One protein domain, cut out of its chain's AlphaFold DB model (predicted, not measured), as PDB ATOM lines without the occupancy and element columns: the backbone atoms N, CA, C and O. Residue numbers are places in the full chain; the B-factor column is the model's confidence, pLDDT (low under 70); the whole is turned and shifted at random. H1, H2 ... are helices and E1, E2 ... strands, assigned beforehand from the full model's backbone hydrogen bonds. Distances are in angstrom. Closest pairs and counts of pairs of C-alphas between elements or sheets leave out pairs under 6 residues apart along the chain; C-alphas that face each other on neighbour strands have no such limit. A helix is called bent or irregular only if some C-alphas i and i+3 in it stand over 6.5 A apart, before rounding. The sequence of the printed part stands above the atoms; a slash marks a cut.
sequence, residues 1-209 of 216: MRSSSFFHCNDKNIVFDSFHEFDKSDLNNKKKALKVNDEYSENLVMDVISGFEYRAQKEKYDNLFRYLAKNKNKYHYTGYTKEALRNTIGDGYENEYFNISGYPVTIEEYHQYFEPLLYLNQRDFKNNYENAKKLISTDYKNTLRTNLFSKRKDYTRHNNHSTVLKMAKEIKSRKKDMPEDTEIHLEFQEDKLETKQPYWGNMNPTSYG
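What this domain is: This is residues 1 to 209 of the 216 residues of an uncharacterized protein of Staphylococcus sp. HMSC071G07 (UniProt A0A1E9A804). One twisted sheet of eight strands runs through the domain, from the long hairpin E1 and E2 at one end to E7 and E8 toward the other, with helices on both faces. H1 packs on one face and joins the helical hairpin H4 and H5 in a bundle; H2, H3 and H6 lie over the opposite face, and residues 27 to 33 stick out as a loop. The printed part has 209 residues, with six named helices and eight named strands in the order E1 E2 H1 H2 H3 E3 E4 H4 H5 E5 E6 H6 E7 E8. The class is mixed, the sheet is branched with parallel and antiparallel pairs, and the whole is compact, with a radius of gyration of the C-alphas of 18.3 A and spans of 56 by 43 by 26 A.

Where its parts are: The strands are E1, residues 2 to 11, 28.0 A long from C-alpha 2 at (14.034, -22.570, 55.592); E2, 14 to 23, 28.0 A, which bends by 51 degrees at residue 17; E3, 91 to 94; E4, 98 to 101; E5, 142 to 146; E6, 148 to 150; E7, 182 to 190, 25.4 A; and E8, 206 to 209, ending at C-alpha 209 (-18.628, -6.019, 44.304). The helices are H1, 38 to 56, 26.2 A; H2, 58 to 71, 20.0 A; H3, 82 to 88; H4, 107 to 119, 18.3 A; H5, 122 to 136, 21.4 A; and H6, 157 to 172, 21.3 A. H4 and H6 are irregular, but only just: C-alphas 112 and 115 are 6.8 A apart, C-alphas 159 and 162 7.0 A.

How they stand to each other: Antiparallel neighbours are E1 and E2 (N 7 to O 18, 2.8 A), E2 and E3 (N 17 to O 92, 2.8 A), E3 and E4 (N 100 to O 93, 2.9 A), E4 and E5 (N 99 to O 145, 2.9 A) and E7 and E8 (N 186 to O 208, 2.9 A). E7 is parallel to E5 (N 185 to O 144, 2.8 A) and E6 (N 150 to O 189, 2.7 A), both on one side of it, with E8 on the other side; E6, H6, E7 form a strand-helix-strand unit, two parallel strands joined through a helix, with a right-handed crossover. H1 is on the sheet; the C-alphas of Asp 47 and Gly 92, its closest to E3, are 3.7 A apart. On the opposite face, H6 has a height over the sheet of 8.2 A, H3 8.9 A and H2 10.3 A. H1 touches H4 with residues 38 to 45 alone (closest C-alphas Ser 41 and Ile 107, 6.4 A), at a shallow tilt of 30 degrees, the same way. H4 and H5 touch (Tyr 113 and Ala 132, 5.5 A) at a shallow tilt of 12 degrees, opposite ways. Every O i to N i+4 pair is within hydrogen-bond range in H2 and H3, against 13 of 15 in H1, 10 of 11 in H5, 10 of 12 in H6 and 4 of 9 in H4, where 5 of 10 O i to N i+3 pairs are.

The domain as a whole: The farthest C-alphas, those of Lys 31 and Asn 159, are 57.3 A apart. The printed part has no cut; the links E2 to H1 and E7 to E8 are long. Mean pLDDT of the printed part is 87.0, and residues 1 to 2, 26 to 42 and 199 to 203 are under 70.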
ATOM      1  N   MET A   1      16.548 -24.836  58.714       59.16
ATOM      2  CA  MET A   1      16.295 -23.385  58.551       59.16
ATOM      3  C   MET A   1      15.845 -23.209  57.123       59.16
ATOM      4  O   MET A   1      16.651 -23.482  56.243       59.16
ATOM      5  N   ARG A   2      14.577 -22.857  56.920       67.50
ATOM      6  CA  ARG A   2      14.034 -22.570  55.592       67.50
ATOM      7  C   ARG A   2      14.395 -21.144  55.209       67.50
ATOM      8  O   ARG A   2      14.486 -20.286  56.087       67.50
ATOM      9  N   SER A   3      14.685 -20.934  53.936       76.69
ATOM     10  CA  SER A   3      14.951 -19.609  53.381       76.69
ATOM     11  C   SER A   3      13.934 -19.358  52.284       76.69
ATOM     12  O   SER A   3      13.729 -20.233  51.450       76.69
ATOM     13  N   SER A   4      13.323 -18.182  52.273       77.75
ATOM     14  CA  SER A   4      12.365 -17.802  51.235       77.75
ATOM     15  C   SER A   4      13.042 -16.860  50.250       77.75
ATOM     16  O   SER A   4      13.818 -15.992  50.652       77.75
ATOM     17  N   SER A   5      12.778 -17.043  48.960       80.62
ATOM     18  CA  SER A   5      13.188 -16.102  47.914       80.62
ATOM     19  C   SER A   5      11.949 -15.557  47.225       80.62
ATOM     20  O   SER A   5      11.085 -16.336  46.837       80.62
ATOM     21  N   PHE A   6      11.892 -14.237  47.080       84.44
ATOM     22  CA  PHE A   6      10.865 -13.538  46.314       84.44
ATOM     23  C   PHE A   6      11.374 -13.306  44.893       84.44
ATOM     24  O   PHE A   6      12.546 -12.970  44.692       84.44
ATOM     25  N   PHE A   7      10.498 -13.477  43.912       85.94
ATOM     26  CA  PHE A   7      10.810 -13.319  42.501       85.94
ATOM     27  C   PHE A   7       9.784 -12.404  41.850       85.94
ATOM     28  O   PHE A   7       8.589 -12.565  42.067       85.94
ATOM     29  N   HIS A   8      10.277 -11.495  41.012       91.00
ATOM     30  CA  HIS A   8       9.459 -10.644  40.159       91.00
ATOM     31  C   HIS A   8       9.608 -11.094  38.709       91.00
ATOM     32  O   HIS A   8      10.724 -11.116  38.177       91.00
ATOM     33  N   CYS A   9       8.495 -11.415  38.060       93.00
ATOM     34  CA  CYS A   9       8.440 -11.682  36.633       93.00
ATOM     35  C   CYS A   9       7.885 -10.466  35.891       93.00
ATOM     36  O   CYS A   9       6.873  -9.883  36.274       93.00
ATOM     37  N   ASN A  10       8.547 -10.109  34.798       94.19
ATOM     38  CA  ASN A  10       8.029  -9.203  33.783       94.19
ATOM     39  C   ASN A  10       8.621  -9.620  32.433       94.19
ATOM     40  O   ASN A  10       9.544  -8.986  31.917       94.19
ATOM     41  N   ASP A  11       8.133 -10.743  31.902       94.12
ATOM     42  CA  ASP A  11       8.544 -11.273  30.600       94.12
ATOM     43  C   ASP A  11       7.362 -11.251  29.631       94.12
ATOM     44  O   ASP A  11       6.278 -11.751  29.926       94.12
ATOM     45  N   LYS A  12       7.547 -10.642  28.454       92.69
ATOM     46  CA  LYS A  12       6.514 -10.529  27.403       92.69
ATOM     47  C   LYS A  12       5.155 -10.014  27.914       92.69
ATOM     48  O   LYS A  12       4.111 -10.428  27.414       92.69
ATOM     49  N   ASN A  13       5.166  -9.078  28.868       92.81
ATOM     50  CA  ASN A  13       3.990  -8.529  29.566       92.81
ATOM     51  C   ASN A  13       3.234  -9.508  30.480       92.81
ATOM     52  O   ASN A  13       2.142  -9.173  30.930       92.81
ATOM     53  N   ILE A  14       3.789 -10.684  30.763       96.12
ATOM     54  CA  ILE A  14       3.342 -11.533  31.868       96.12
ATOM     55  C   ILE A  14       4.046 -11.000  33.108       96.12
ATOM     56  O   ILE A  14       5.275 -11.024  33.182       96.12
ATOM     57  N   VAL A  15       3.261 -10.447  34.030       95.62
ATOM     58  CA  VAL A  15       3.764  -9.773  35.228       95.62
ATOM     59  C   VAL A  15       3.178 -10.455  36.449       95.62
ATOM     60  O   VAL A  15       1.966 -10.595  36.525       95.62
ATOM     61  N   PHE A  16       4.016 -10.887  37.378       94.06
ATOM     62  CA  PHE A  16       3.587 -11.430  38.666       94.06
ATOM     63  C   PHE A  16       4.764 -11.431  39.636       94.06
ATOM     64  O   PHE A  16       5.924 -11.477  39.214       94.06
ATOM     65  N   ASP A  17       4.457 -11.402  40.922       91.75
ATOM     66  CA  ASP A  17       5.384 -11.672  42.005       91.75
ATOM     67  C   ASP A  17       5.029 -13.028  42.622       91.75
ATOM     68  O   ASP A  17       3.866 -13.413  42.693       91.75
ATOM     69  N   SER A  18       6.034 -13.779  43.050       88.75
ATOM     70  CA  SER A  18       5.834 -15.048  43.755       88.75
ATOM     71  C   SER A  18       6.981 -15.275  44.729       88.75
ATOM     72  O   SER A  18       8.014 -14.595  44.667       88.75
ATOM     73  N   PHE A  19       6.836 -16.235  45.632       84.19
ATOM     74  CA  PHE A  19       7.922 -16.654  46.501       84.19
ATOM     75  C   PHE A  19       8.037 -18.170  46.555       84.19
ATOM     76  O   PHE A  19       7.079 -18.913  46.367       84.19
ATOM     77  N   HIS A  20       9.245 -18.633  46.847       78.69
ATOM     78  CA  HIS A  20       9.494 -20.045  47.080       78.69
ATOM     79  C   HIS A  20      10.327 -20.236  48.339       78.69
ATOM     80  O   HIS A  20      11.321 -19.532  48.560       78.69
ATOM     81  N   GLU A  21       9.919 -21.200  49.160       78.25
ATOM     82  CA  GLU A  21      10.664 -21.627  50.337       78.25
ATOM     83  C   GLU A  21      11.578 -22.797  49.990       78.25
ATOM     84  O   GLU A  21      11.121 -23.843  49.546       78.25
ATOM     85  N   PHE A  22      12.870 -22.640  50.252       75.38
ATOM     86  CA  PHE A  22      13.869 -23.683  50.049       75.38
ATOM     87  C   PHE A  22      14.396 -24.187  51.389       75.38
ATOM     88  O   PHE A  22      14.585 -23.417  52.347       75.38
ATOM     89  N   ASP A  23      14.711 -25.477  51.444       74.88
ATOM     90  CA  ASP A  23      15.546 -26.012  52.507       74.88
ATOM     91  C   ASP A  23      17.027 -25.721  52.198       74.88
ATOM     92  O   ASP A  23      17.459 -25.591  51.052       74.88
ATOM     93  N   LYS A  24      17.861 -25.635  53.237       73.75
ATOM     94  CA  LYS A  24      19.316 -25.530  53.061       73.75
ATOM     95  C   LYS A  24      19.888 -26.721  52.287       73.75
ATOM     96  O   LYS A  24      20.945 -26.573  51.677       73.75
ATOM     97  N   SER A  25      19.231 -27.883  52.315       73.00
ATOM     98  CA  SER A  25      19.624 -29.042  51.506       73.00
ATOM     99  C   SER A  25      19.525 -28.781  49.996       73.00
ATOM    100  O   SER A  25      20.347 -29.320  49.251       73.00
ATOM    101  N   ASP A  26      18.619 -27.905  49.550       69.81
ATOM    102  CA  ASP A  26      18.451 -27.547  48.134       69.81
ATOM    103  C   ASP A  26      19.665 -26.778  47.593       69.81
ATOM    104  O   ASP A  26      20.101 -26.995  46.459       69.81
ATOM    105  N   LEU A  27      20.305 -25.958  48.436       67.38
ATOM    106  CA  LEU A  27      21.496 -25.169  48.082       67.38
ATOM    107  C   LEU A  27      22.712 -26.036  47.719       67.38
ATOM    108  O   LEU A  27      23.602 -25.598  46.984       67.38
ATOM    109  N   ASN A  28      22.760 -27.274  48.215       67.19
ATOM    110  CA  ASN A  28      23.867 -28.192  47.953       67.19
ATOM    111  C   ASN A  28      23.728 -28.926  46.610       67.19
ATOM    112  O   ASN A  28      24.669 -29.596  46.176       67.19
ATOM    113  N   ASN A  29      22.597 -28.777  45.914       62.81
ATOM    114  CA  ASN A  29      22.275 -29.530  44.708       62.81
ATOM    115  C   ASN A  29      22.372 -28.661  43.440       62.81
ATOM    116  O   ASN A  29      21.398 -28.425  42.734       62.81
ATOM    117  N   LYS A  30      23.590 -28.213  43.103       58.47
ATOM    118  CA  LYS A  30      23.892 -27.260  42.002       58.47
ATOM    119  C   LYS A  30      23.469 -27.681  40.577       58.47
ATOM    120  O   LYS A  30      23.739 -26.944  39.635       58.47
ATOM    121  N   LYS A  31      22.902 -28.878  40.376       53.34
ATOM    122  CA  LYS A  31      22.678 -29.484  39.045       53.34
ATOM    123  C   LYS A  31      21.233 -29.867  38.729       53.34
ATOM    124  O   LYS A  31      20.989 -30.378  37.638       53.34
ATOM    125  N   LYS A  32      20.278 -29.650  39.631       51.53
ATOM    126  CA  LYS A  32      18.865 -29.914  39.340       51.53
ATOM    127  C   LYS A  32      18.114 -28.596  39.280       51.53
ATOM    128  O   LYS A  32      18.127 -27.844  40.247       51.53
ATOM    129  N   ALA A  33      17.427 -28.357  38.162       57.50
ATOM    130  CA  ALA A  33      16.217 -27.553  38.218       57.50
ATOM    131  C   ALA A  33      15.361 -28.140  39.345       57.50
ATOM    132  O   ALA A  33      15.171 -29.362  39.399       57.50
ATOM    133  N   LEU A  34      14.949 -27.292  40.282       58.09
ATOM    134  CA  LEU A  34      14.057 -27.694  41.356       58.09
ATOM    135  C   LEU A  34      12.780 -28.203  40.692       58.09
ATOM    136  O   LEU A  34      12.051 -27.443  40.061       58.09
ATOM    137  N   LYS A  35      12.581 -29.523  40.736       54.72
ATOM    138  CA  LYS A  35      11.319 -30.124  40.323       54.72
ATOM    139  C   LYS A  35      10.333 -29.781  41.423       54.72
ATOM    140  O   LYS A  35      10.467 -30.302  42.528       54.72
ATOM    141  N   VAL A  36       9.435 -28.856  41.124       55.78
ATOM    142  CA  VAL A  36       8.358 -28.476  42.030       55.78
ATOM    143  C   VAL A  36       7.467 -29.711  42.224       55.78
ATOM    144  O   VAL A  36       7.240 -30.470  41.282       55.78
ATOM    145  N   ASN A  37       7.097 -29.994  43.470       57.16
ATOM    146  CA  ASN A  37       6.176 -31.062  43.863       57.16
ATOM    147  C   ASN A  37       4.730 -30.543  43.853       57.16
ATOM    148  O   ASN A  37       4.510 -29.340  43.969       57.16
ATOM    149  N   ASP A  38       3.761 -31.445  43.718       56.00
ATOM    150  CA  ASP A  38       2.412 -31.125  43.225       56.00
ATOM    151  C   ASP A  38       1.700 -29.989  43.992       56.00
ATOM    152  O   ASP A  38       1.325 -28.995  43.381       56.00
ATOM    153  N   GLU A  39       1.625 -30.028  45.327       55.88
ATOM    154  CA  GLU A  39       0.847 -29.034  46.098       55.88
ATOM    155  C   GLU A  39       1.488 -27.627  46.146       55.88
ATOM    156  O   GLU A  39       0.801 -26.617  46.017       55.88
ATOM    157  N   TYR A  40       2.820 -27.523  46.261       59.09
ATOM    158  CA  TYR A  40       3.513 -26.223  46.160       59.09
ATOM    159  C   TYR A  40       3.546 -25.697  44.718       59.09
ATOM    160  O   TYR A  40       3.736 -24.497  44.507       59.09
ATOM    161  N   SER A  41       3.375 -26.580  43.727       64.62
ATOM    162  CA  SER A  41       3.302 -26.193  42.318       64.62
ATOM    163  C   SER A  41       2.016 -25.446  42.013       64.62
ATOM    164  O   SER A  41       2.059 -24.500  41.238       64.62
ATOM    165  N   GLU A  42       0.896 -25.829  42.625       68.62
ATOM    166  CA  GLU A  42      -0.412 -25.243  42.316       68.62
ATOM    167  C   GLU A  42      -0.470 -23.750  42.661       68.62
ATOM    168  O   GLU A  42      -0.850 -22.954  41.805       68.62
ATOM    169  N   ASN A  43       0.017 -23.334  43.836       79.62
ATOM    170  CA  ASN A  43       0.066 -21.909  44.202       79.62
ATOM    171  C   ASN A  43       0.989 -21.104  43.270       79.62
ATOM    172  O   ASN A  43       0.620 -20.032  42.801       79.62
ATOM    173  N   LEU A  44       2.162 -21.650  42.929       85.75
ATOM    174  CA  LEU A  44       3.082 -20.996  41.994       85.75
ATOM    175  C   LEU A  44       2.468 -20.869  40.593       85.75
ATOM    176  O   LEU A  44       2.644 -19.857  39.916       85.75
ATOM    177  N   VAL A  45       1.755 -21.899  40.136       89.31
ATOM    178  CA  VAL A  45       1.053 -21.863  38.854       89.31
ATOM    179  C   VAL A  45      -0.061 -20.818  38.906       89.31
ATOM    180  O   VAL A  45      -0.170 -20.037  37.966       89.31
ATOM    181  N   MET A  46      -0.828 -20.719  39.995       89.81
ATOM    182  CA  MET A  46      -1.838 -19.666  40.168       89.81
ATOM    183  C   MET A  46      -1.227 -18.259  40.065       89.81
ATOM    184  O   MET A  46      -1.754 -17.421  39.326       89.81
ATOM    185  N   ASP A  47      -0.078 -18.020  40.701       91.94
ATOM    186  CA  ASP A  47       0.655 -16.753  40.580       91.94
ATOM    187  C   ASP A  47       1.024 -16.461  39.122       91.94
ATOM    188  O   ASP A  47       0.789 -15.363  38.615       91.94
ATOM    189  N   VAL A  48       1.534 -17.457  38.395       93.81
ATOM    190  CA  VAL A  48       1.853 -17.322  36.966       93.81
ATOM    191  C   VAL A  48       0.593 -17.003  36.153       93.81
ATOM    192  O   VAL A  48       0.606 -16.082  35.331       93.81
ATOM    193  N   ILE A  49      -0.511 -17.719  36.391       94.44
ATOM    194  CA  ILE A  49      -1.787 -17.542  35.683       94.44
ATOM    195  C   ILE A  49      -2.363 -16.140  35.898       94.44
ATOM    196  O   ILE A  49      -2.906 -15.561  34.954       94.44
ATOM    197  N   SER A  50      -2.189 -15.539  37.076       95.62
ATOM    198  CA  SER A  50      -2.596 -14.145  37.303       95.62
ATOM    199  C   SER A  50      -1.857 -13.151  36.386       95.62
ATOM    200  O   SER A  50      -2.443 -12.185  35.890       95.62
ATOM    201  N   GLY A  51      -0.588 -13.423  36.065       96.69
ATOM    202  CA  GLY A  51       0.180 -12.634  35.105       96.69
ATOM    203  C   GLY A  51      -0.266 -12.849  33.659       96.69
ATOM    204  O   GLY A  51      -0.216 -11.918  32.847       96.69
ATOM    205  N   PHE A  52      -0.739 -14.053  33.326       96.38
ATOM    206  CA  PHE A  52      -1.379 -14.320  32.036       96.38
ATOM    207  C   PHE A  52      -2.695 -13.549  31.903       96.38
ATOM    208  O   PHE A  52      -2.931 -12.941  30.857       96.38
ATOM    209  N   GLU A  53      -3.504 -13.517  32.965       95.75
ATOM    210  CA  GLU A  53      -4.745 -12.742  33.020       95.75
ATOM    211  C   GLU A  53      -4.467 -11.251  32.790       95.75
ATOM    212  O   GLU A  53      -5.059 -10.629  31.900       95.75
ATOM    213  N   TYR A  54      -3.478 -10.692  33.500       97.19
ATOM    214  CA  TYR A  54      -3.043  -9.317  33.262       97.19
ATOM    215  C   TYR A  54      -2.663  -9.090  31.798       97.19
ATOM    216  O   TYR A  54      -3.138  -8.138  31.179       97.19
ATOM    217  N   ARG A  55      -1.849  -9.972  31.202       96.88
ATOM    218  CA  ARG A  55      -1.450  -9.847  29.794       96.88
ATOM    219  C   ARG A  55      -2.651  -9.891  28.850       96.88
ATOM    220  O   ARG A  55      -2.683  -9.124  27.884       96.88
ATOM    221  N   ALA A  56      -3.628 -10.762  29.093       95.25
ATOM    222  CA  ALA A  56      -4.787 -10.952  28.219       95.25
ATOM    223  C   ALA A  56      -5.659  -9.689  28.130       95.25
ATOM    224  O   ALA A  56      -6.170  -9.358  27.052       95.25
ATOM    225  N   GLN A  57      -5.769  -8.947  29.237       95.06
ATOM    226  CA  GLN A  57      -6.585  -7.736  29.348       95.06
ATOM    227  C   GLN A  57      -5.779  -6.483  29.735       95.06
ATOM    228  O   GLN A  57      -6.322  -5.550  30.329       95.06
ATOM    229  N   LYS A  58      -4.494  -6.429  29.364       95.81
ATOM    230  CA  LYS A  58      -3.524  -5.423  29.838       95.81
ATOM    231  C   LYS A  58      -4.042  -3.989  29.809       95.81
ATOM    232  O   LYS A  58      -3.956  -3.274  30.800       95.81
ATOM    233  N   GLU A  59      -4.608  -3.571  28.680       97.06
ATOM    234  CA  GLU A  59      -5.130  -2.213  28.511       97.06
ATOM    235  C   GLU A  59      -6.241  -1.885  29.523       97.06
ATOM    236  O   GLU A  59      -6.223  -0.818  30.136       97.06
ATOM    237  N   LYS A  60      -7.171  -2.818  29.757       97.62
ATOM    238  CA  LYS A  60      -8.278  -2.662  30.711       97.62
ATOM    239  C   LYS A  60      -7.759  -2.561  32.153       97.62
ATOM    240  O   LYS A  60      -8.197  -1.689  32.907       97.62
ATOM    241  N   TYR A  61      -6.776  -3.380  32.531       98.00
ATOM    242  CA  TYR A  61      -6.135  -3.290  33.850       98.00
ATOM    243  C   TYR A  61      -5.308  -2.008  34.023       98.00
ATOM    244  O   TYR A  61      -5.398  -1.354  35.065       98.00
ATOM    245  N   ASP A  62      -4.578  -1.575  32.993       98.31
ATOM    246  CA  ASP A  62      -3.848  -0.302  32.999       98.31
ATOM    247  C   ASP A  62      -4.814   0.894  33.131       98.31
ATOM    248  O   ASP A  62      -4.512   1.893  33.792       98.31
ATOM    249  N   ASN A  63      -6.011   0.812  32.542       98.56
ATOM    250  CA  ASN A  63      -7.059   1.823  32.690       98.56
ATOM    251  C   ASN A  63      -7.591   1.902  34.126       98.56
ATOM    252  O   ASN A  63      -7.752   3.013  34.653       98.56
ATOM    253  N   LEU A  64      -7.829   0.751  34.763       98.50
ATOM    254  CA  LEU A  64      -8.225   0.670  36.169       98.50
ATOM    255  C   LEU A  64      -7.130   1.244  37.079       98.50
ATOM    256  O   LEU A  64      -7.418   2.106  37.914       98.50
ATOM    257  N   PHE A  65      -5.865   0.872  36.853       98.44
ATOM    258  CA  PHE A  65      -4.719   1.430  37.575       98.44
ATOM    259  C   PHE A  65      -4.670   2.957  37.466       98.44
ATOM    260  O   PHE A  65      -4.597   3.660  38.474       98.44
ATOM    261  N   ARG A  66      -4.774   3.505  36.246       98.62
ATOM    262  CA  ARG A  66      -4.764   4.961  36.025       98.62
ATOM    263  C   ARG A  66      -5.931   5.657  36.718       98.62
ATOM    264  O   ARG A  66      -5.755   6.754  37.250       98.62
ATOM    265  N   TYR A  67      -7.112   5.040  36.728       98.38
ATOM    266  CA  TYR A  67      -8.262   5.555  37.469       98.38
ATOM    267  C   TYR A  67      -7.976   5.608  38.976       98.38
ATOM    268  O   TYR A  67      -8.165   6.666  39.584       98.38
ATOM    269  N   LEU A  68      -7.470   4.524  39.567       98.31
ATOM    270  CA  LEU A  68      -7.155   4.463  40.995       98.31
ATOM    271  C   LEU A  68      -6.034   5.451  41.361       98.31
ATOM    272  O   LEU A  68      -6.167   6.227  42.308       98.31
ATOM    273  N   ALA A  69      -4.976   5.540  40.560       98.31
ATOM    274  CA  ALA A  69      -3.886   6.483  40.790       98.31
ATOM    275  C   ALA A  69      -4.349   7.952  40.739       98.31
ATOM    276  O   ALA A  69      -3.946   8.762  41.580       98.31
ATOM    277  N   LYS A  70      -5.223   8.302  39.782       98.31
ATOM    278  CA  LYS A  70      -5.747   9.667  39.613       98.31
ATOM    279  C   LYS A  70      -6.684  10.082  40.751       98.31
ATOM    280  O   LYS A  70      -6.716  11.257  41.110       98.31
ATOM    281  N   ASN A  71      -7.444   9.145  41.319       98.12
ATOM    282  CA  ASN A  71      -8.494   9.454  42.291       98.12
ATOM    283  C   ASN A  71      -8.081   9.292  43.766       98.12
ATOM    284  O   ASN A  71      -8.868   9.642  44.646       98.12
ATOM    285  N   LYS A  72      -6.842   8.875  44.057       97.38
ATOM    286  CA  LYS A  72      -6.354   8.669  45.434       97.38
ATOM    287  C   LYS A  72      -6.514   9.875  46.365       97.38
ATOM    288  O   LYS A  72      -6.813   9.716  47.542       97.38
ATOM    289  N   ASN A  73      -6.369  11.097  45.845       97.50
ATOM    290  CA  ASN A  73      -6.577  12.316  46.635       97.50
ATOM    291  C   ASN A  73      -8.068  12.650  46.804       97.50
ATOM    292  O   ASN A  73      -8.471  13.057  47.885       97.50
ATOM    293  N   LYS A  74      -8.879  12.442  45.755       97.56
ATOM    294  CA  LYS A  74     -10.334  12.683  45.758       97.56
ATOM    295  C   LYS A  74     -11.059  11.799  46.776       97.56
ATOM    296  O   LYS A  74     -12.010  12.252  47.400       97.56
ATOM    297  N   TYR A  75     -10.615  10.553  46.923       96.75
ATOM    298  CA  TYR A  75     -11.218   9.558  47.816       96.75
ATOM    299  C   TYR A  75     -10.350   9.228  49.034       96.75
ATOM    300  O   TYR A  75     -10.619   8.260  49.734       96.75
ATOM    301  N   HIS A  76      -9.330  10.047  49.299       95.81
ATOM    302  CA  HIS A  76      -8.510   9.982  50.508       95.81
ATOM    303  C   HIS A  76      -7.915   8.598  50.810       95.81
ATOM    304  O   HIS A  76      -8.020   8.122  51.937       95.81
ATOM    305  N   TYR A  77      -7.231   7.981  49.844       96.62
ATOM    306  CA  TYR A  77      -6.505   6.726  50.059       96.62
ATOM    307  C   TYR A  77      -5.044   6.760  49.594       96.62
ATOM    308  O   TYR A  77      -4.598   7.658  48.867       96.62
ATOM    309  N   THR A  78      -4.282   5.773  50.048       96.56
ATOM    310  CA  THR A  78      -3.026   5.282  49.471       96.56
ATOM    311  C   THR A  78      -3.210   3.843  48.989       96.56
ATOM    312  O   THR A  78      -4.249   3.226  49.204       96.56
ATOM    313  N   GLY A  79      -2.200   3.346  48.285       95.12
ATOM    314  CA  GLY A  79      -1.998   1.925  48.051       95.12
ATOM    315  C   GLY A  79      -0.720   1.462  48.753       95.12
ATOM    316  O   GLY A  79      -0.083   2.263  49.451       95.12
ATOM    317  N   TYR A  80      -0.305   0.222  48.517       92.75
ATOM    318  CA  TYR A  80       1.018  -0.245  48.923       92.75
ATOM    319  C   TYR A  80       2.140   0.609  48.321       92.75
ATOM    320  O   TYR A  80       2.008   1.223  47.258       92.75
ATOM    321  N   THR A  81       3.287   0.633  48.996       92.12
ATOM    322  CA  THR A  81       4.520   1.131  48.385       92.12
ATOM    323  C   THR A  81       5.113   0.045  47.486       92.12
ATOM    324  O   THR A  81       4.986  -1.145  47.763       92.12
ATOM    325  N   LYS A  82       5.835   0.445  46.433       90.31
ATOM    326  CA  LYS A  82       6.551  -0.510  45.566       90.31
ATOM    327  C   LYS A  82       7.565  -1.367  46.324       90.31
ATOM    328  O   LYS A  82       7.854  -2.479  45.907       90.31
ATOM    329  N   GLU A  83       8.135  -0.827  47.398       88.12
ATOM    330  CA  GLU A  83       9.081  -1.546  48.249       88.12
ATOM    331  C   GLU A  83       8.385  -2.623  49.082       88.12
ATOM    332  O   GLU A  83       8.896  -3.736  49.162       88.12
ATOM    333  N   ALA A  84       7.208  -2.322  49.647       87.25
ATOM    334  CA  ALA A  84       6.416  -3.310  50.369       87.25
ATOM    335  C   ALA A  84       6.021  -4.467  49.442       87.25
ATOM    336  O   ALA A  84       6.295  -5.615  49.780       87.25
ATOM    337  N   LEU A  85       5.495  -4.166  48.249       87.12
ATOM    338  CA  LEU A  85       5.128  -5.187  47.258       87.12
ATOM    339  C   LEU A  85       6.303  -6.126  46.958       87.12
ATOM    340  O   LEU A  85       6.228  -7.316  47.226       87.12
ATOM    341  N   ARG A  86       7.438  -5.570  46.521       81.25
ATOM    342  CA  ARG A  86       8.602  -6.355  46.074       81.25
ATOM    343  C   ARG A  86       9.238  -7.235  47.145       81.25
ATOM    344  O   ARG A  86       9.860  -8.235  46.807       81.25
ATOM    345  N   ASN A  87       9.178  -6.813  48.406       82.00
ATOM    346  CA  ASN A  87       9.946  -7.444  49.479       82.00
ATOM    347  C   ASN A  87       9.096  -8.299  50.419       82.00
ATOM    348  O   ASN A  87       9.661  -8.992  51.263       82.00
ATOM    349  N   THR A  88       7.768  -8.189  50.352       77.25
ATOM    350  CA  THR A  88       6.891  -8.809  51.355       77.25
ATOM    351  C   THR A  88       5.687  -9.531  50.775       77.25
ATOM    352  O   THR A  88       5.054 -10.289  51.505       77.25
ATOM    353  N   ILE A  89       5.385  -9.330  49.490       75.00
ATOM    354  CA  ILE A  89       4.201  -9.880  48.836       75.00
ATOM    355  C   ILE A  89       4.641 -10.662  47.590       75.00
ATOM    356  O   ILE A  89       5.566 -10.268  46.885       75.00
ATOM    357  N   GLY A  90       4.020 -11.817  47.365       79.00
ATOM    358  CA  GLY A  90       4.312 -12.721  46.254       79.00
ATOM    359  C   GLY A  90       3.116 -13.631  46.020       79.00
ATOM    360  O   GLY A  90       3.213 -14.820  46.290       79.00
ATOM    361  N   ASP A  91       1.994 -13.019  45.645       84.81
ATOM    362  CA  ASP A  91       0.669 -13.643  45.480       84.81
ATOM    363  C   ASP A  91       0.124 -13.321  44.073       84.81
ATOM    364  O   ASP A  91      -0.980 -12.799  43.885       84.81
ATOM    365  N   GLY A  92       0.986 -13.499  43.069       91.88
ATOM    366  CA  GLY A  92       0.667 -13.263  41.670       91.88
ATOM    367  C   GLY A  92       0.839 -11.812  41.221       91.88
ATOM    368  O   GLY A  92       1.753 -11.094  41.628       91.88
ATOM    369  N   TYR A  93      -0.000 -11.375  40.286       95.38
ATOM    370  CA  TYR A  93      -0.005 -10.011  39.788       95.38
ATOM    371  C   TYR A  93      -0.513  -9.093  40.888       95.38
ATOM    372  O   TYR A  93      -1.692  -9.120  41.248       95.38
ATOM    373  N   GLU A  94       0.358  -8.197  41.333       94.12
ATOM    374  CA  GLU A  94      -0.005  -7.152  42.268       94.12
ATOM    375  C   GLU A  94       0.666  -5.825  41.909       94.12
ATOM    376  O   GLU A  94       1.799  -5.753  41.433       94.12
ATOM    377  N   ASN A  95      -0.068  -4.736  42.114       95.06
ATOM    378  CA  ASN A  95       0.471  -3.384  42.072       95.06
ATOM    379  C   ASN A  95       0.027  -2.606  43.308       95.06
ATOM    380  O   ASN A  95      -0.632  -3.135  44.197       95.06
ATOM    381  N   GLU A  96       0.360  -1.317  43.361       95.44
ATOM    382  CA  GLU A  96       0.070  -0.483  44.525       95.44
ATOM    383  C   GLU A  96      -1.409  -0.500  44.933       95.44
ATOM    384  O   GLU A  96      -1.706  -0.309  46.106       95.44
ATOM    385  N   TYR A  97      -2.340  -0.705  43.999       97.25
ATOM    386  CA  TYR A  97      -3.768  -0.534  44.249       97.25
ATOM    387  C   TYR A  97      -4.602  -1.806  44.151       97.25
ATOM    388  O   TYR A  97      -5.760  -1.743  44.556       97.25
ATOM    389  N   PHE A  98      -4.102  -2.908  43.588       96.25
ATOM    390  CA  PHE A  98      -4.873  -4.148  43.471       96.25
ATOM    391  C   PHE A  98      -4.018  -5.374  43.156       96.25
ATOM    392  O   PHE A  98      -2.972  -5.243  42.514       96.25
ATOM    393  N   ASN A  99      -4.546  -6.546  43.512       94.62
ATOM    394  CA  ASN A  99      -4.067  -7.852  43.076       94.62
ATOM    395  C   ASN A  99      -5.072  -8.521  42.121       94.62
ATOM    396  O   ASN A  99      -6.279  -8.284  42.207       94.62
ATOM    397  N   ILE A 100      -4.582  -9.345  41.197       95.25
ATOM    398  CA  ILE A 100      -5.411 -10.227  40.364       95.25
ATOM    399  C   ILE A 100      -5.187 -11.647  40.864       95.25
ATOM    400  O   ILE A 100      -4.046 -12.088  40.947       95.25
ATOM    401  N   SER A 101      -6.259 -12.376  41.154       88.56
ATOM    402  CA  SER A 101      -6.137 -13.776  41.553       88.56
ATOM    403  C   SER A 101      -6.076 -14.675  40.324       88.56
ATOM    404  O   SER A 101      -6.934 -14.600  39.441       88.56
ATOM    405  N   GLY A 102      -5.074 -15.553  40.281       83.56
ATOM    406  CA  GLY A 102      -5.097 -16.705  39.387       83.56
ATOM    407  C   GLY A 102      -6.168 -17.695  39.835       83.56
ATOM    408  O   GLY A 102      -6.450 -17.816  41.027       83.56
ATOM    409  N   TYR A 103      -6.781 -18.400  38.890       85.25
ATOM    410  CA  TYR A 103      -7.648 -19.530  39.217       85.25
ATOM    411  C   TYR A 103      -6.809 -20.812  39.340       85.25
ATOM    412  O   TYR A 103      -5.722 -20.876  38.755       85.25
ATOM    413  N   PRO A 104      -7.286 -21.826  40.085       85.31
ATOM    414  CA  PRO A 104      -6.558 -23.078  40.274       85.31
ATOM    415  C   PRO A 104      -6.269 -23.774  38.940       85.31
ATOM    416  O   PRO A 104      -7.189 -24.035  38.163       85.31
ATOM    417  N   VAL A 105      -4.991 -24.060  38.686       87.69
ATOM    418  CA  VAL A 105      -4.489 -24.774  37.505       87.69
ATOM    419  C   VAL A 105      -3.382 -25.715  37.968       87.69
ATOM    420  O   VAL A 105      -2.460 -25.296  38.670       87.69
ATOM    421  N   THR A 106      -3.457 -26.981  37.570       87.88
ATOM    422  CA  THR A 106      -2.400 -27.959  37.859       87.88
ATOM    423  C   THR A 106      -1.167 -27.701  36.994       87.88
ATOM    424  O   THR A 106      -1.238 -27.098  35.921       87.88
ATOM    425  N   ILE A 107      -0.003 -28.202  37.410       87.12
ATOM    426  CA  ILE A 107       1.222 -28.065  36.607       87.12
ATOM    427  C   ILE A 107       1.110 -28.761  35.236       87.12
ATOM    428  O   ILE A 107       1.646 -28.271  34.242       87.12
ATOM    429  N   GLU A 108       0.373 -29.872  35.157       88.19
ATOM    430  CA  GLU A 108       0.128 -30.595  33.904       88.19
ATOM    431  C   GLU A 108      -0.717 -29.754  32.938       88.19
ATOM    432  O   GLU A 108      -0.343 -29.575  31.777       88.19
ATOM    433  N   GLU A 109      -1.803 -29.153  33.432       91.50
ATOM    434  CA  GLU A 109      -2.639 -28.230  32.658       91.50
ATOM    435  C   GLU A 109      -1.874 -26.966  32.254       91.50
ATOM    436  O   GLU A 109      -2.043 -26.483  31.131       91.50
ATOM    437  N   TYR A 110      -0.998 -26.449  33.124       92.38
ATOM    438  CA  TYR A 110      -0.103 -25.342  32.792       92.38
ATOM    439  C   TYR A 110       0.728 -25.653  31.544       92.38
ATOM    440  O   TYR A 110       0.678 -24.908  30.559       92.38
ATOM    441  N   HIS A 111       1.452 -26.774  31.563       91.69
ATOM    442  CA  HIS A 111       2.295 -27.201  30.446       91.69
ATOM    443  C   HIS A 111       1.481 -27.491  29.182       91.69
ATOM    444  O   HIS A 111       1.912 -27.172  28.074       91.69
ATOM    445  N   GLN A 112       0.289 -28.068  29.334       94.06
ATOM    446  CA  GLN A 112      -0.549 -28.433  28.199       94.06
ATOM    447  C   GLN A 112      -1.209 -27.218  27.529       94.06
ATOM    448  O   GLN A 112      -1.266 -27.163  26.298       94.06
ATOM    449  N   TYR A 113      -1.710 -26.254  28.306       95.00
ATOM    450  CA  TYR A 113      -2.611 -25.214  27.796       95.00
ATOM    451  C   TYR A 113      -2.054 -23.786  27.861       95.00
ATOM    452  O   TYR A 113      -2.429 -22.969  27.019       95.00
ATOM    453  N   PHE A 114      -1.160 -23.465  28.802       95.00
ATOM    454  CA  PHE A 114      -0.680 -22.088  29.015       95.00
ATOM    455  C   PHE A 114       0.752 -21.872  28.550       95.00
ATOM    456  O   PHE A 114       1.031 -20.874  27.887       95.00
ATOM    457  N   GLU A 115       1.662 -22.803  28.828       94.88
ATOM    458  CA  GLU A 115       3.059 -22.689  28.404       94.88
ATOM    459  C   GLU A 115       3.220 -22.445  26.885       94.88
ATOM    460  O   GLU A 115       4.001 -21.563  26.507       94.88
ATOM    461  N   PRO A 116       2.441 -23.087  25.984       96.12
ATOM    462  CA  PRO A 116       2.515 -22.799  24.549       96.12
ATOM    463  C   PRO A 116       2.166 -21.346  24.189       96.12
ATOM    464  O   PRO A 116       2.628 -20.824  23.169       96.12
ATOM    465  N   LEU A 117       1.376 -20.659  25.024       97.06
ATOM    466  CA  LEU A 117       0.924 -19.289  24.768       97.06
ATOM    467  C   LEU A 117       2.051 -18.262  24.935       97.06
ATOM    468  O   LEU A 117       1.973 -17.169  24.368       97.06
ATOM    469  N   LEU A 118       3.125 -18.604  25.659       95.12
ATOM    470  CA  LEU A 118       4.260 -17.716  25.943       95.12
ATOM    471  C   LEU A 118       4.909 -17.128  24.684       95.12
ATOM    472  O   LEU A 118       5.536 -16.068  24.753       95.12
ATOM    473  N   TYR A 119       4.771 -17.801  23.543       92.94
ATOM    474  CA  TYR A 119       5.410 -17.438  22.276       92.94
ATOM    475  C   TYR A 119       4.460 -16.763  21.281       92.94
ATOM    476  O   TYR A 119       4.884 -16.373  20.194       92.94
ATOM    477  N   LEU A 120       3.186 -16.600  21.641       96.19
ATOM    478  CA  LEU A 120       2.187 -15.993  20.770       96.19
ATOM    479  C   LEU A 120       2.275 -14.463  20.790       96.19
ATOM    480  O   LEU A 120       2.641 -13.842  21.794       96.19
ATOM    481  N   ASN A 121       1.878 -13.840  19.677       95.44
ATOM    482  CA  ASN A 121       1.623 -12.400  19.639       95.44
ATOM    483  C   ASN A 121       0.404 -12.046  20.513       95.44
ATOM    484  O   ASN A 121      -0.353 -12.919  20.926       95.44
ATOM    485  N   GLN A 122       0.181 -10.759  20.789       94.31
ATOM    486  CA  GLN A 122      -0.873 -10.332  21.716       94.31
ATOM    487  C   GLN A 122      -2.290 -10.768  21.302       94.31
ATOM    488  O   GLN A 122      -3.094 -11.131  22.160       94.31
ATOM    489  N   ARG A 123      -2.604 -10.729  20.002       94.19
ATOM    490  CA  ARG A 123      -3.930 -11.102  19.496       94.19
ATOM    491  C   ARG A 123      -4.181 -12.593  19.697       94.19
ATOM    492  O   ARG A 123      -5.224 -12.969  20.229       94.19
ATOM    493  N   ASP A 124      -3.220 -13.417  19.294       96.94
ATOM    494  CA  ASP A 124      -3.338 -14.870  19.385       96.94
ATOM    495  C   ASP A 124      -3.249 -15.339  20.836       96.94
ATOM    496  O   ASP A 124      -4.007 -16.221  21.227       96.94
ATOM    497  N   PHE A 125      -2.410 -14.701  21.659       97.50
ATOM    498  CA  PHE A 125      -2.348 -14.941  23.100       97.50
ATOM    499  C   PHE A 125      -3.725 -14.776  23.742       97.50
ATOM    500  O   PHE A 125      -4.218 -15.712  24.358       97.50
ATOM    501  N   LYS A 126      -4.375 -13.620  23.545       94.44
ATOM    502  CA  LYS A 126      -5.683 -13.330  24.148       94.44
ATOM    503  C   LYS A 126      -6.737 -14.370  23.758       94.44
ATOM    504  O   LYS A 126      -7.445 -14.877  24.619       94.44
ATOM    505  N   ASN A 127      -6.828 -14.699  22.470       93.31
ATOM    506  CA  ASN A 127      -7.828 -15.653  21.987       93.31
ATOM    507  C   ASN A 127      -7.586 -17.070  22.526       93.31
ATOM    508  O   ASN A 127      -8.535 -17.754  22.902       93.31
ATOM    509  N   ASN A 128      -6.328 -17.516  22.560       95.75
ATOM    510  CA  ASN A 128      -5.997 -18.857  23.033       95.75
ATOM    511  C   ASN A 128      -6.051 -18.968  24.561       95.75
ATOM    512  O   ASN A 128      -6.436 -20.017  25.060       95.75
ATOM    513  N   TYR A 129      -5.752 -17.896  25.296       94.00
ATOM    514  CA  TYR A 129      -5.889 -17.856  26.751       94.00
ATOM    515  C   TYR A 129      -7.345 -18.057  27.198       94.00
ATOM    516  O   TYR A 129      -7.622 -18.897  28.048       94.00
ATOM    517  N   GLU A 130      -8.298 -17.381  26.551       89.62
ATOM    518  CA  GLU A 130      -9.728 -17.576  26.830       89.62
ATOM    519  C   GLU A 130     -10.219 -18.990  26.488       89.62
ATOM    520  O   GLU A 130     -11.112 -19.524  27.147       89.62
ATOM    521  N   ASN A 131      -9.633 -19.630  25.474       92.00
ATOM    522  CA  ASN A 131      -9.936 -21.026  25.162       92.00
ATOM    523  C   ASN A 131      -9.328 -21.980  26.199       92.00
ATOM    524  O   ASN A 131     -10.015 -22.898  26.635       92.00
ATOM    525  N   ALA A 132      -8.082 -21.744  26.624       92.69
ATOM    526  CA  ALA A 132      -7.415 -22.524  27.666       92.69
ATOM    527  C   ALA A 132      -8.207 -22.497  28.982       92.69
ATOM    528  O   ALA A 132      -8.433 -23.546  29.579       92.69
ATOM    529  N   LYS A 133      -8.723 -21.326  29.379       89.50
ATOM    530  CA  LYS A 133      -9.622 -21.173  30.536       89.50
ATOM    531  C   LYS A 133     -10.830 -22.100  30.459       89.50
ATOM    532  O   LYS A 133     -11.061 -22.887  31.370       89.50
ATOM    533  N   LYS A 134     -11.547 -22.068  29.332       88.56
ATOM    534  CA  LYS A 134     -12.760 -22.874  29.111       88.56
ATOM    535  C   LYS A 134     -12.513 -24.381  29.104       88.56
ATOM    536  O   LYS A 134     -13.447 -25.130  29.365       88.56
ATOM    537  N   LEU A 135     -11.297 -24.824  28.774       89.00
ATOM    538  CA  LEU A 135     -10.929 -26.243  28.815       89.00
ATOM    539  C   LEU A 135     -10.770 -26.766  30.248       89.00
ATOM    540  O   LEU A 135     -10.933 -27.962  30.462       89.00
ATOM    541  N   ILE A 136     -10.477 -25.880  31.202       86.06
ATOM    542  CA  ILE A 136     -10.287 -26.220  32.619       86.06
ATOM    543  C   ILE A 136     -11.592 -26.035  33.382       86.06
ATOM    544  O   ILE A 136     -12.020 -26.918  34.119       86.06
ATOM    545  N   SER A 137     -12.259 -24.898  33.188       81.00
ATOM    546  CA  SER A 137     -13.562 -24.632  33.788       81.00
ATOM    547  C   SER A 137     -14.327 -23.585  32.997       81.00
ATOM    548  O   SER A 137     -13.782 -22.558  32.589       81.00
ATOM    549  N   THR A 138     -15.624 -23.813  32.826       73.31
ATOM    550  CA  THR A 138     -16.540 -22.815  32.263       73.31
ATOM    551  C   THR A 138     -16.991 -21.776  33.283       73.31
ATOM    552  O   THR A 138     -17.506 -20.734  32.882       73.31
ATOM    553  N   ASP A 139     -16.779 -22.045  34.572       75.94
ATOM    554  CA  ASP A 139     -17.418 -21.310  35.665       75.94
ATOM    555  C   ASP A 139     -16.438 -20.377  36.393       75.94
ATOM    556  O   ASP A 139     -16.855 -19.507  37.158       75.94
ATOM    557  N   TYR A 140     -15.126 -20.516  36.152       76.19
ATOM    558  CA  TYR A 140     -14.134 -19.640  36.773       76.19
ATOM    559  C   TYR A 140     -14.181 -18.240  36.171       76.19
ATOM    560  O   TYR A 140     -13.809 -18.005  35.017       76.19
ATOM    561  N   LYS A 141     -14.577 -17.288  37.011       79.44
ATOM    562  CA  LYS A 141     -14.433 -15.866  36.739       79.44
ATOM    563  C   LYS A 141     -13.118 -15.356  37.279       79.44
ATOM    564  O   LYS A 141     -12.668 -15.743  38.356       79.44
ATOM    565  N   ASN A 142     -12.531 -14.432  36.533       87.44
ATOM    566  CA  ASN A 142     -11.397 -13.681  37.032       87.44
ATOM    567  C   ASN A 142     -11.850 -12.836  38.212       87.44
ATOM    568  O   ASN A 142     -12.915 -12.217  38.152       87.44
ATOM    569  N   THR A 143     -11.013 -12.751  39.237       91.88
ATOM    570  CA  THR A 143     -11.271 -11.893  40.391       91.88
ATOM    571  C   THR A 143     -10.090 -10.959  40.623       91.88
ATOM    572  O   THR A 143      -8.933 -11.283  40.343       91.88
ATOM    573  N   LEU A 144     -10.396  -9.755  41.091       94.56
ATOM    574  CA  LEU A 144      -9.432  -8.729  41.467       94.56
ATOM    575  C   LEU A 144      -9.879  -8.113  42.787       94.56
ATOM    576  O   LEU A 144     -11.062  -7.800  42.945       94.56
ATOM    577  N   ARG A 145      -8.946  -7.871  43.709       94.50
ATOM    578  CA  ARG A 145      -9.215  -7.130  44.952       94.50
ATOM    579  C   ARG A 145      -8.345  -5.889  45.016       94.50
ATOM    580  O   ARG A 145      -7.184  -5.918  44.617       94.50
ATOM    581  N   THR A 146      -8.907  -4.770  45.466       95.88
ATOM    582  CA  THR A 146      -8.133  -3.528  45.596       95.88
ATOM    583  C   THR A 146      -7.503  -3.380  46.977       95.88
ATOM    584  O   THR A 146      -8.183  -3.531  47.981       95.88
ATOM    585  N   ASN A 147      -6.254  -2.930  47.032       92.69
ATOM    586  CA  ASN A 147      -5.476  -2.800  48.261       92.69
ATOM    587  C   ASN A 147      -5.396  -1.327  48.720       92.69
ATOM    588  O   ASN A 147      -4.329  -0.711  48.726       92.69
ATOM    589  N   LEU A 148      -6.549  -0.711  49.033       95.56
ATOM    590  CA  LEU A 148      -6.664   0.729  49.326       95.56
ATOM    591  C   LEU A 148      -6.680   1.056  50.831       95.56
ATOM    592  O   LEU A 148      -7.595   0.687  51.567       95.56
ATOM    593  N   PHE A 149      -5.712   1.846  51.287       94.06
ATOM    594  CA  PHE A 149      -5.597   2.287  52.682       94.06
ATOM    595  C   PHE A 149      -6.164   3.702  52.851       94.06
ATOM    596  O   PHE A 149      -5.727   4.648  52.197       94.06
ATOM    597  N   SER A 150      -7.151   3.876  53.724       94.19
ATOM    598  CA  SER A 150      -7.832   5.148  53.970       94.19
ATOM    599  C   SER A 150      -6.972   6.108  54.788       94.19
ATOM    600  O   SER A 150      -6.752   5.894  55.974       94.19
ATOM    601  N   LYS A 151      -6.654   7.273  54.219       94.88
ATOM    602  CA  LYS A 151      -5.970   8.389  54.903       94.88
ATOM    603  C   LYS A 151      -6.839   9.110  55.941       94.88
ATOM    604  O   LYS A 151      -6.377  10.046  56.598       94.88
ATOM    605  N   ARG A 152      -8.125   8.766  56.043       91.75
ATOM    606  CA  ARG A 152      -9.039   9.371  57.016       91.75
ATOM    607  C   ARG A 152      -8.739   8.848  58.419       91.75
ATOM    608  O   ARG A 152      -8.813   7.648  58.656       91.75
ATOM    609  N   LYS A 153      -8.478   9.759  59.362       89.19
ATOM    610  CA  LYS A 153      -8.211   9.418  60.773       89.19
ATOM    611  C   LYS A 153      -9.410   8.786  61.485       89.19
ATOM    612  O   LYS A 153      -9.227   8.050  62.442       89.19
ATOM    613  N   ASP A 154     -10.620   9.098  61.034       90.12
ATOM    614  CA  ASP A 154     -11.887   8.625  61.589       90.12
ATOM    615  C   ASP A 154     -12.438   7.402  60.840       90.12
ATOM    616  O   ASP A 154     -13.636   7.149  60.908       90.12
ATOM    617  N   TYR A 155     -11.614   6.679  60.074       90.56
ATOM    618  CA  TYR A 155     -12.080   5.581  59.225       90.56
ATOM    619  C   TYR A 155     -12.938   4.565  59.994       90.56
ATOM    620  O   TYR A 155     -12.521   3.996  61.001       90.56
ATOM    621  N   THR A 156     -14.131   4.292  59.468       88.56
ATOM    622  CA  THR A 156     -14.946   3.134  59.838       88.56
ATOM    623  C   THR A 156     -15.563   2.550  58.578       88.56
ATOM    624  O   THR A 156     -15.823   3.265  57.607       88.56
ATOM    625  N   ARG A 157     -15.892   1.254  58.591       87.44
ATOM    626  CA  ARG A 157     -16.531   0.646  57.415       87.44
ATOM    627  C   ARG A 157     -17.834   1.348  57.027       87.44
ATOM    628  O   ARG A 157     -18.104   1.560  55.847       87.44
ATOM    629  N   HIS A 158     -18.593   1.762  58.042       87.25
ATOM    630  CA  HIS A 158     -19.849   2.483  57.884       87.25
ATOM    631  C   HIS A 158     -19.653   3.845  57.202       87.25
ATOM    632  O   HIS A 158     -20.309   4.131  56.204       87.25
ATOM    633  N   ASN A 159     -18.713   4.671  57.676       89.62
ATOM    634  CA  ASN A 159     -18.511   6.006  57.106       89.62
ATOM    635  C   ASN A 159     -17.752   6.018  55.770       89.62
ATOM    636  O   ASN A 159     -17.715   7.057  55.104       89.62
ATOM    637  N   ASN A 160     -17.148   4.891  55.383       91.12
ATOM    638  CA  ASN A 160     -16.488   4.727  54.093       91.12
ATOM    639  C   ASN A 160     -17.416   4.149  53.011       91.12
ATOM    640  O   ASN A 160     -17.137   4.290  51.822       91.12
ATOM    641  N   HIS A 161     -18.547   3.552  53.395       89.31
ATOM    642  CA  HIS A 161     -19.473   2.888  52.477       89.31
ATOM    643  C   HIS A 161     -19.897   3.771  51.288       89.31
ATOM    644  O   HIS A 161     -19.820   3.348  50.136       89.31
ATOM    645  N   SER A 162     -20.253   5.037  51.533       90.81
ATOM    646  CA  SER A 162     -20.643   5.979  50.472       90.81
ATOM    647  C   SER A 162     -19.515   6.282  49.476       90.81
ATOM    648  O   SER A 162     -19.778   6.499  48.290       90.81
ATOM    649  N   THR A 163     -18.261   6.268  49.936       93.00
ATOM    650  CA  THR A 163     -17.074   6.469  49.094       93.00
ATOM    651  C   THR A 163     -16.879   5.283  48.160       93.00
ATOM    652  O   THR A 163     -16.775   5.472  46.946       93.00
ATOM    653  N   VAL A 164     -16.927   4.069  48.713       92.75
ATOM    654  CA  VAL A 164     -16.809   2.821  47.948       92.75
ATOM    655  C   VAL A 164     -17.926   2.717  46.905       92.75
ATOM    656  O   VAL A 164     -17.642   2.501  45.730       92.75
ATOM    657  N   LEU A 165     -19.182   2.997  47.278       92.56
ATOM    658  CA  LEU A 165     -20.310   3.001  46.337       92.56
ATOM    659  C   LEU A 165     -20.137   4.009  45.195       92.56
ATOM    660  O   LEU A 165     -20.459   3.716  44.043       92.56
ATOM    661  N   LYS A 166     -19.648   5.217  45.492       95.56
ATOM    662  CA  LYS A 166     -19.430   6.243  44.465       95.56
ATOM    663  C   LYS A 166     -18.338   5.823  43.484       95.56
ATOM    664  O   LYS A 166     -18.522   5.959  42.277       95.56
ATOM    665  N   MET A 167     -17.235   5.279  43.992       96.94
ATOM    666  CA  MET A 167     -16.162   4.737  43.162       96.94
ATOM    667  C   MET A 167     -16.642   3.571  42.301       96.94
ATOM    668  O   MET A 167     -16.354   3.552  41.108       96.94
ATOM    669  N   ALA A 168     -17.412   2.650  42.877       95.25
ATOM    670  CA  ALA A 168     -17.999   1.532  42.154       95.25
ATOM    671  C   ALA A 168     -18.888   2.004  40.999       95.25
ATOM    672  O   ALA A 168     -18.739   1.527  39.876       95.25
ATOM    673  N   LYS A 169     -19.747   3.005  41.229       95.31
ATOM    674  CA  LYS A 169     -20.575   3.618  40.175       95.31
ATOM    675  C   LYS A 169     -19.737   4.282  39.075       95.31
ATOM    676  O   LYS A 169     -20.071   4.146  37.902       95.31
ATOM    677  N   GLU A 170     -18.651   4.971  39.431       96.81
ATOM    678  CA  GLU A 170     -17.725   5.588  38.464       96.81
ATOM    679  C   GLU A 170     -16.929   4.551  37.645       96.81
ATOM    680  O   GLU A 170     -16.620   4.803  36.481       96.81
ATOM    681  N   ILE A 171     -16.615   3.384  38.215       96.31
ATOM    682  CA  ILE A 171     -15.991   2.265  37.488       96.31
ATOM    683  C   ILE A 171     -17.027   1.585  36.581       96.31
ATOM    684  O   ILE A 171     -16.777   1.438  35.384       96.31
ATOM    685  N   LYS A 172     -18.217   1.249  37.110       94.38
ATOM    686  CA  LYS A 172     -19.325   0.641  36.347       94.38
ATOM    687  C   LYS A 172     -19.728   1.512  35.146       94.38
ATOM    688  O   LYS A 172     -19.964   0.979  34.066       94.38
ATOM    689  N   SER A 173     -19.743   2.843  35.274       95.69
ATOM    690  CA  SER A 173     -20.098   3.747  34.162       95.69
ATOM    691  C   SER A 173     -19.070   3.777  33.023       95.69
ATOM    692  O   SER A 173     -19.393   4.201  31.914       95.69
ATOM    693  N   ARG A 174     -17.850   3.288  33.267       94.44
ATOM    694  CA  ARG A 174     -16.750   3.195  32.296       94.44
ATOM    695  C   ARG A 174     -16.495   1.757  31.842       94.44
ATOM    696  O   ARG A 174     -15.388   1.453  31.413       94.44
ATOM    697  N   LYS A 175     -17.511   0.887  31.926       92.19
ATOM    698  CA  LYS A 175     -17.426  -0.568  31.706       92.19
ATOM    699  C   LYS A 175     -16.507  -0.981  30.542       92.19
ATOM    700  O   LYS A 175     -15.589  -1.753  30.764       92.19
ATOM    701  N   LYS A 176     -16.674  -0.377  29.358       93.44
ATOM    702  CA  LYS A 176     -15.892  -0.702  28.145       93.44
ATOM    703  C   LYS A 176     -14.376  -0.494  28.285       93.44
ATOM    704  O   LYS A 176     -13.607  -1.183  27.624       93.44
ATOM    705  N   ASP A 177     -13.954   0.450  29.125       95.44
ATOM    706  CA  ASP A 177     -12.540   0.751  29.376       95.44
ATOM    707  C   ASP A 177     -11.967  -0.077  30.540       95.44
ATOM    708  O   ASP A 177     -10.770   0.003  30.808       95.44
ATOM    709  N   MET A 178     -12.812  -0.799  31.276       96.62
ATOM    710  CA  MET A 178     -12.487  -1.501  32.520       96.62
ATOM    711  C   MET A 178     -12.416  -3.017  32.279       96.62
ATOM    712  O   MET A 178     -12.887  -3.487  31.238       96.62
ATOM    713  N   PRO A 179     -11.832  -3.809  33.204       94.62
ATOM    714  CA  PRO A 179     -11.813  -5.268  33.093       94.62
ATOM    715  C   PRO A 179     -13.212  -5.827  33.392       94.62
ATOM    716  O   PRO A 179     -13.477  -6.358  34.457       94.62
ATOM    717  N   GLU A 180     -14.138  -5.617  32.454       91.06
ATOM    718  CA  GLU A 180     -15.569  -5.930  32.586       91.06
ATOM    719  C   GLU A 180     -15.884  -7.428  32.658       91.06
ATOM    720  O   GLU A 180     -16.981  -7.791  33.070       91.06
ATOM    721  N   ASP A 181     -14.919  -8.259  32.265       88.31
ATOM    722  CA  ASP A 181     -14.957  -9.721  32.337       88.31
ATOM    723  C   ASP A 181     -14.304 -10.243  33.639       88.31
ATOM    724  O   ASP A 181     -14.089 -11.443  33.804       88.31
ATOM    725  N   THR A 182     -13.964  -9.333  34.561       92.12
ATOM    726  CA  THR A 182     -13.333  -9.614  35.853       92.12
ATOM    727  C   THR A 182     -14.195  -9.055  36.976       92.12
ATOM    728  O   THR A 182     -14.571  -7.881  36.968       92.12
ATOM    729  N   GLU A 183     -14.476  -9.884  37.975       93.94
ATOM    730  CA  GLU A 183     -15.138  -9.455  39.200       93.94
ATOM    731  C   GLU A 183     -14.164  -8.620  40.031       93.94
ATOM    732  O   GLU A 183     -13.066  -9.055  40.378       93.94
ATOM    733  N   ILE A 184     -14.552  -7.385  40.335       95.25
ATOM    734  CA  ILE A 184     -13.723  -6.451  41.091       95.25
ATOM    735  C   ILE A 184     -14.323  -6.305  42.487       95.25
ATOM    736  O   ILE A 184     -15.420  -5.769  42.654       95.25
ATOM    737  N   HIS A 185     -13.569  -6.702  43.503       94.50
ATOM    738  CA  HIS A 185     -13.852  -6.394  44.898       94.50
ATOM    739  C   HIS A 185     -13.151  -5.082  45.257       94.50
ATOM    740  O   HIS A 185     -11.939  -5.034  45.483       94.50
ATOM    741  N   LEU A 186     -13.916  -3.988  45.269       94.69
ATOM    742  CA  LEU A 186     -13.405  -2.682  45.668       94.69
ATOM    743  C   LEU A 186     -13.309  -2.626  47.194       94.69
ATOM    744  O   LEU A 186     -14.299  -2.383  47.888       94.69
ATOM    745  N   GLU A 187     -12.103  -2.853  47.689       92.94
ATOM    746  CA  GLU A 187     -11.761  -2.964  49.096       92.94
ATOM    747  C   GLU A 187     -10.986  -1.749  49.616       92.94
ATOM    748  O   GLU A 187     -10.089  -1.207  48.966       92.94
ATOM    749  N   PHE A 188     -11.372  -1.312  50.814       91.12
ATOM    750  CA  PHE A 188     -10.758  -0.229  51.575       91.12
ATOM    751  C   PHE A 188     -10.538  -0.660  53.014       91.12
ATOM    752  O   PHE A 188     -11.402  -1.310  53.602       91.12
ATOM    753  N   GLN A 189      -9.472  -0.176  53.631       88.38
ATOM    754  CA  GLN A 189      -9.231  -0.383  55.054       88.38
ATOM    755  C   GLN A 189      -8.620   0.833  55.734       88.38
ATOM    756  O   GLN A 189      -8.376   1.855  55.101       88.38
ATOM    757  N   GLU A 190      -8.406   0.739  57.043       88.94
ATOM    758  CA  GLU A 190      -7.668   1.753  57.793       88.94
ATOM    759  C   GLU A 190      -6.206   1.846  57.332       88.94
ATOM    760  O   GLU A 190      -5.644   0.877  56.833       88.94
ATOM    761  N   ASP A 191      -5.572   3.009  57.503       87.94
ATOM    762  CA  ASP A 191      -4.144   3.221  57.208       87.94
ATOM    763  C   ASP A 191      -3.246   2.549  58.260       87.94
ATOM    764  O   ASP A 191      -2.536   3.193  59.034       87.94
ATOM    765  N   LYS A 192      -3.361   1.222  58.348       83.31
ATOM    766  CA  LYS A 192      -2.564   0.348  59.198       83.31
ATOM    767  C   LYS A 192      -2.177  -0.891  58.408       83.31
ATOM    768  O   LYS A 192      -3.011  -1.527  57.773       83.31
ATOM    769  N   LEU A 193      -0.902  -1.239  58.506       81.44
ATOM    770  CA  LEU A 193      -0.334  -2.443  57.929       81.44
ATOM    771  C   LEU A 193       0.478  -3.150  59.008       81.44
ATOM    772  O   LEU A 193       1.311  -2.522  59.667       81.44
ATOM    773  N   GLU A 194       0.233  -4.441  59.203       79.06
ATOM    774  CA  GLU A 194       1.050  -5.234  60.112       79.06
ATOM    775  C   GLU A 194       2.439  -5.442  59.504       79.06
ATOM    776  O   GLU A 194       2.589  -5.971  58.408       79.06
ATOM    777  N   THR A 195       3.480  -5.015  60.214       78.50
ATOM    778  CA  THR A 195       4.843  -4.983  59.664       78.50
ATOM    779  C   THR A 195       5.500  -6.359  59.577       78.50
ATOM    780  O   THR A 195       6.434  -6.533  58.800       78.50
ATOM    781  N   LYS A 196       5.040  -7.338  60.367       76.06
ATOM    782  CA  LYS A 196       5.589  -8.705  60.380       76.06
ATOM    783  C   LYS A 196       4.964  -9.601  59.309       76.06
ATOM    784  O   LYS A 196       5.655 -10.457  58.766       76.06
ATOM    785  N   GLN A 197       3.675  -9.417  59.041       71.06
ATOM    786  CA  GLN A 197       2.915 -10.137  58.021       71.06
ATOM    787  C   GLN A 197       1.967  -9.146  57.335       71.06
ATOM    788  O   GLN A 197       0.803  -9.051  57.719       71.06
ATOM    789  N   PRO A 198       2.453  -8.389  56.339       71.06
ATOM    790  CA  PRO A 198       1.674  -7.358  55.656       71.06
ATOM    791  C   PRO A 198       0.675  -7.958  54.649       71.06
ATOM    792  O   PRO A 198       0.521  -7.442  53.549       71.06
ATOM    793  N   TYR A 199       0.017  -9.070  54.998       67.50
ATOM    794  CA  TYR A 199      -0.926  -9.754  54.119       67.50
ATOM    795  C   TYR A 199      -2.318  -9.129  54.221       67.50
ATOM    796  O   TYR A 199      -2.884  -9.024  55.313       67.50
ATOM    797  N   TRP A 200      -2.887  -8.760  53.071       65.75
ATOM    798  CA  TRP A 200      -4.185  -8.088  52.986       65.75
ATOM    799  C   TRP A 200      -5.342  -8.946  53.530       65.75
ATOM    800  O   TRP A 200      -6.254  -8.433  54.173       65.75
ATOM    801  N   GLY A 201      -5.286 -10.274  53.361       60.47
ATOM    802  CA  GLY A 201      -6.360 -11.189  53.774       60.47
ATOM    803  C   GLY A 201      -6.593 -11.305  55.287       60.47
ATOM    804  O   GLY A 201      -7.645 -11.786  55.702       60.47
ATOM    805  N   ASN A 202      -5.664 -10.828  56.122       58.62
ATOM    806  CA  ASN A 202      -5.839 -10.803  57.581       58.62
ATOM    807  C   ASN A 202      -6.628  -9.577  58.069       58.62
ATOM    808  O   ASN A 202      -6.827  -9.393  59.272       58.62
ATOM    809  N   MET A 203      -7.047  -8.711  57.150       66.75
ATOM    810  CA  MET A 203      -7.665  -7.433  57.464       66.75
ATOM    811  C   MET A 203      -9.184  -7.489  57.266       66.75
ATOM    812  O   MET A 203      -9.725  -8.388  56.628       66.75
ATOM    813  N   ASN A 204      -9.901  -6.523  57.850       73.06
ATOM    814  CA  ASN A 204     -11.365  -6.454  57.798       73.06
ATOM    815  C   ASN A 204     -11.841  -5.222  57.001       73.06
ATOM    816  O   ASN A 204     -12.287  -4.233  57.603       73.06
ATOM    817  N   PRO A 205     -11.714  -5.239  55.660       78.81
ATOM    818  CA  PRO A 205     -11.993  -4.079  54.822       78.81
ATOM    819  C   PRO A 205     -13.497  -3.776  54.689       78.81
ATOM    820  O   PRO A 205     -14.367  -4.608  54.960       78.81
ATOM    821  N   THR A 206     -13.833  -2.565  54.234       77.56
ATOM    822  CA  THR A 206     -15.091  -2.340  53.502       77.56
ATOM    823  C   THR A 206     -14.909  -2.902  52.103       77.56
ATOM    824  O   THR A 206     -13.970  -2.488  51.436       77.56
ATOM    825  N   SER A 207     -15.817  -3.761  51.645       83.69
ATOM    826  CA  SER A 207     -15.791  -4.344  50.299       83.69
ATOM    827  C   SER A 207     -17.099  -4.057  49.562       83.69
ATOM    828  O   SER A 207     -18.168  -4.039  50.179       83.69
ATOM    829  N   TYR A 208     -17.024  -3.812  48.254       84.25
ATOM    830  CA  TYR A 208     -18.186  -3.758  47.364       84.25
ATOM    831  C   TYR A 208     -17.860  -4.424  46.027       84.25
ATOM    832  O   TYR A 208     -16.827  -4.128  45.420       84.25
ATOM    833  N   GLY A 209     -18.756  -5.299  45.568       81.88
ATOM    834  CA  GLY A 209     -18.628  -6.019  44.304       81.88
ATOM    835  C   GLY A 209     -18.948  -5.146  43.090       81.88
ATOM    836  O   GLY A 209     -19.936  -4.411  43.043       81.88
TER     837      GLY A 209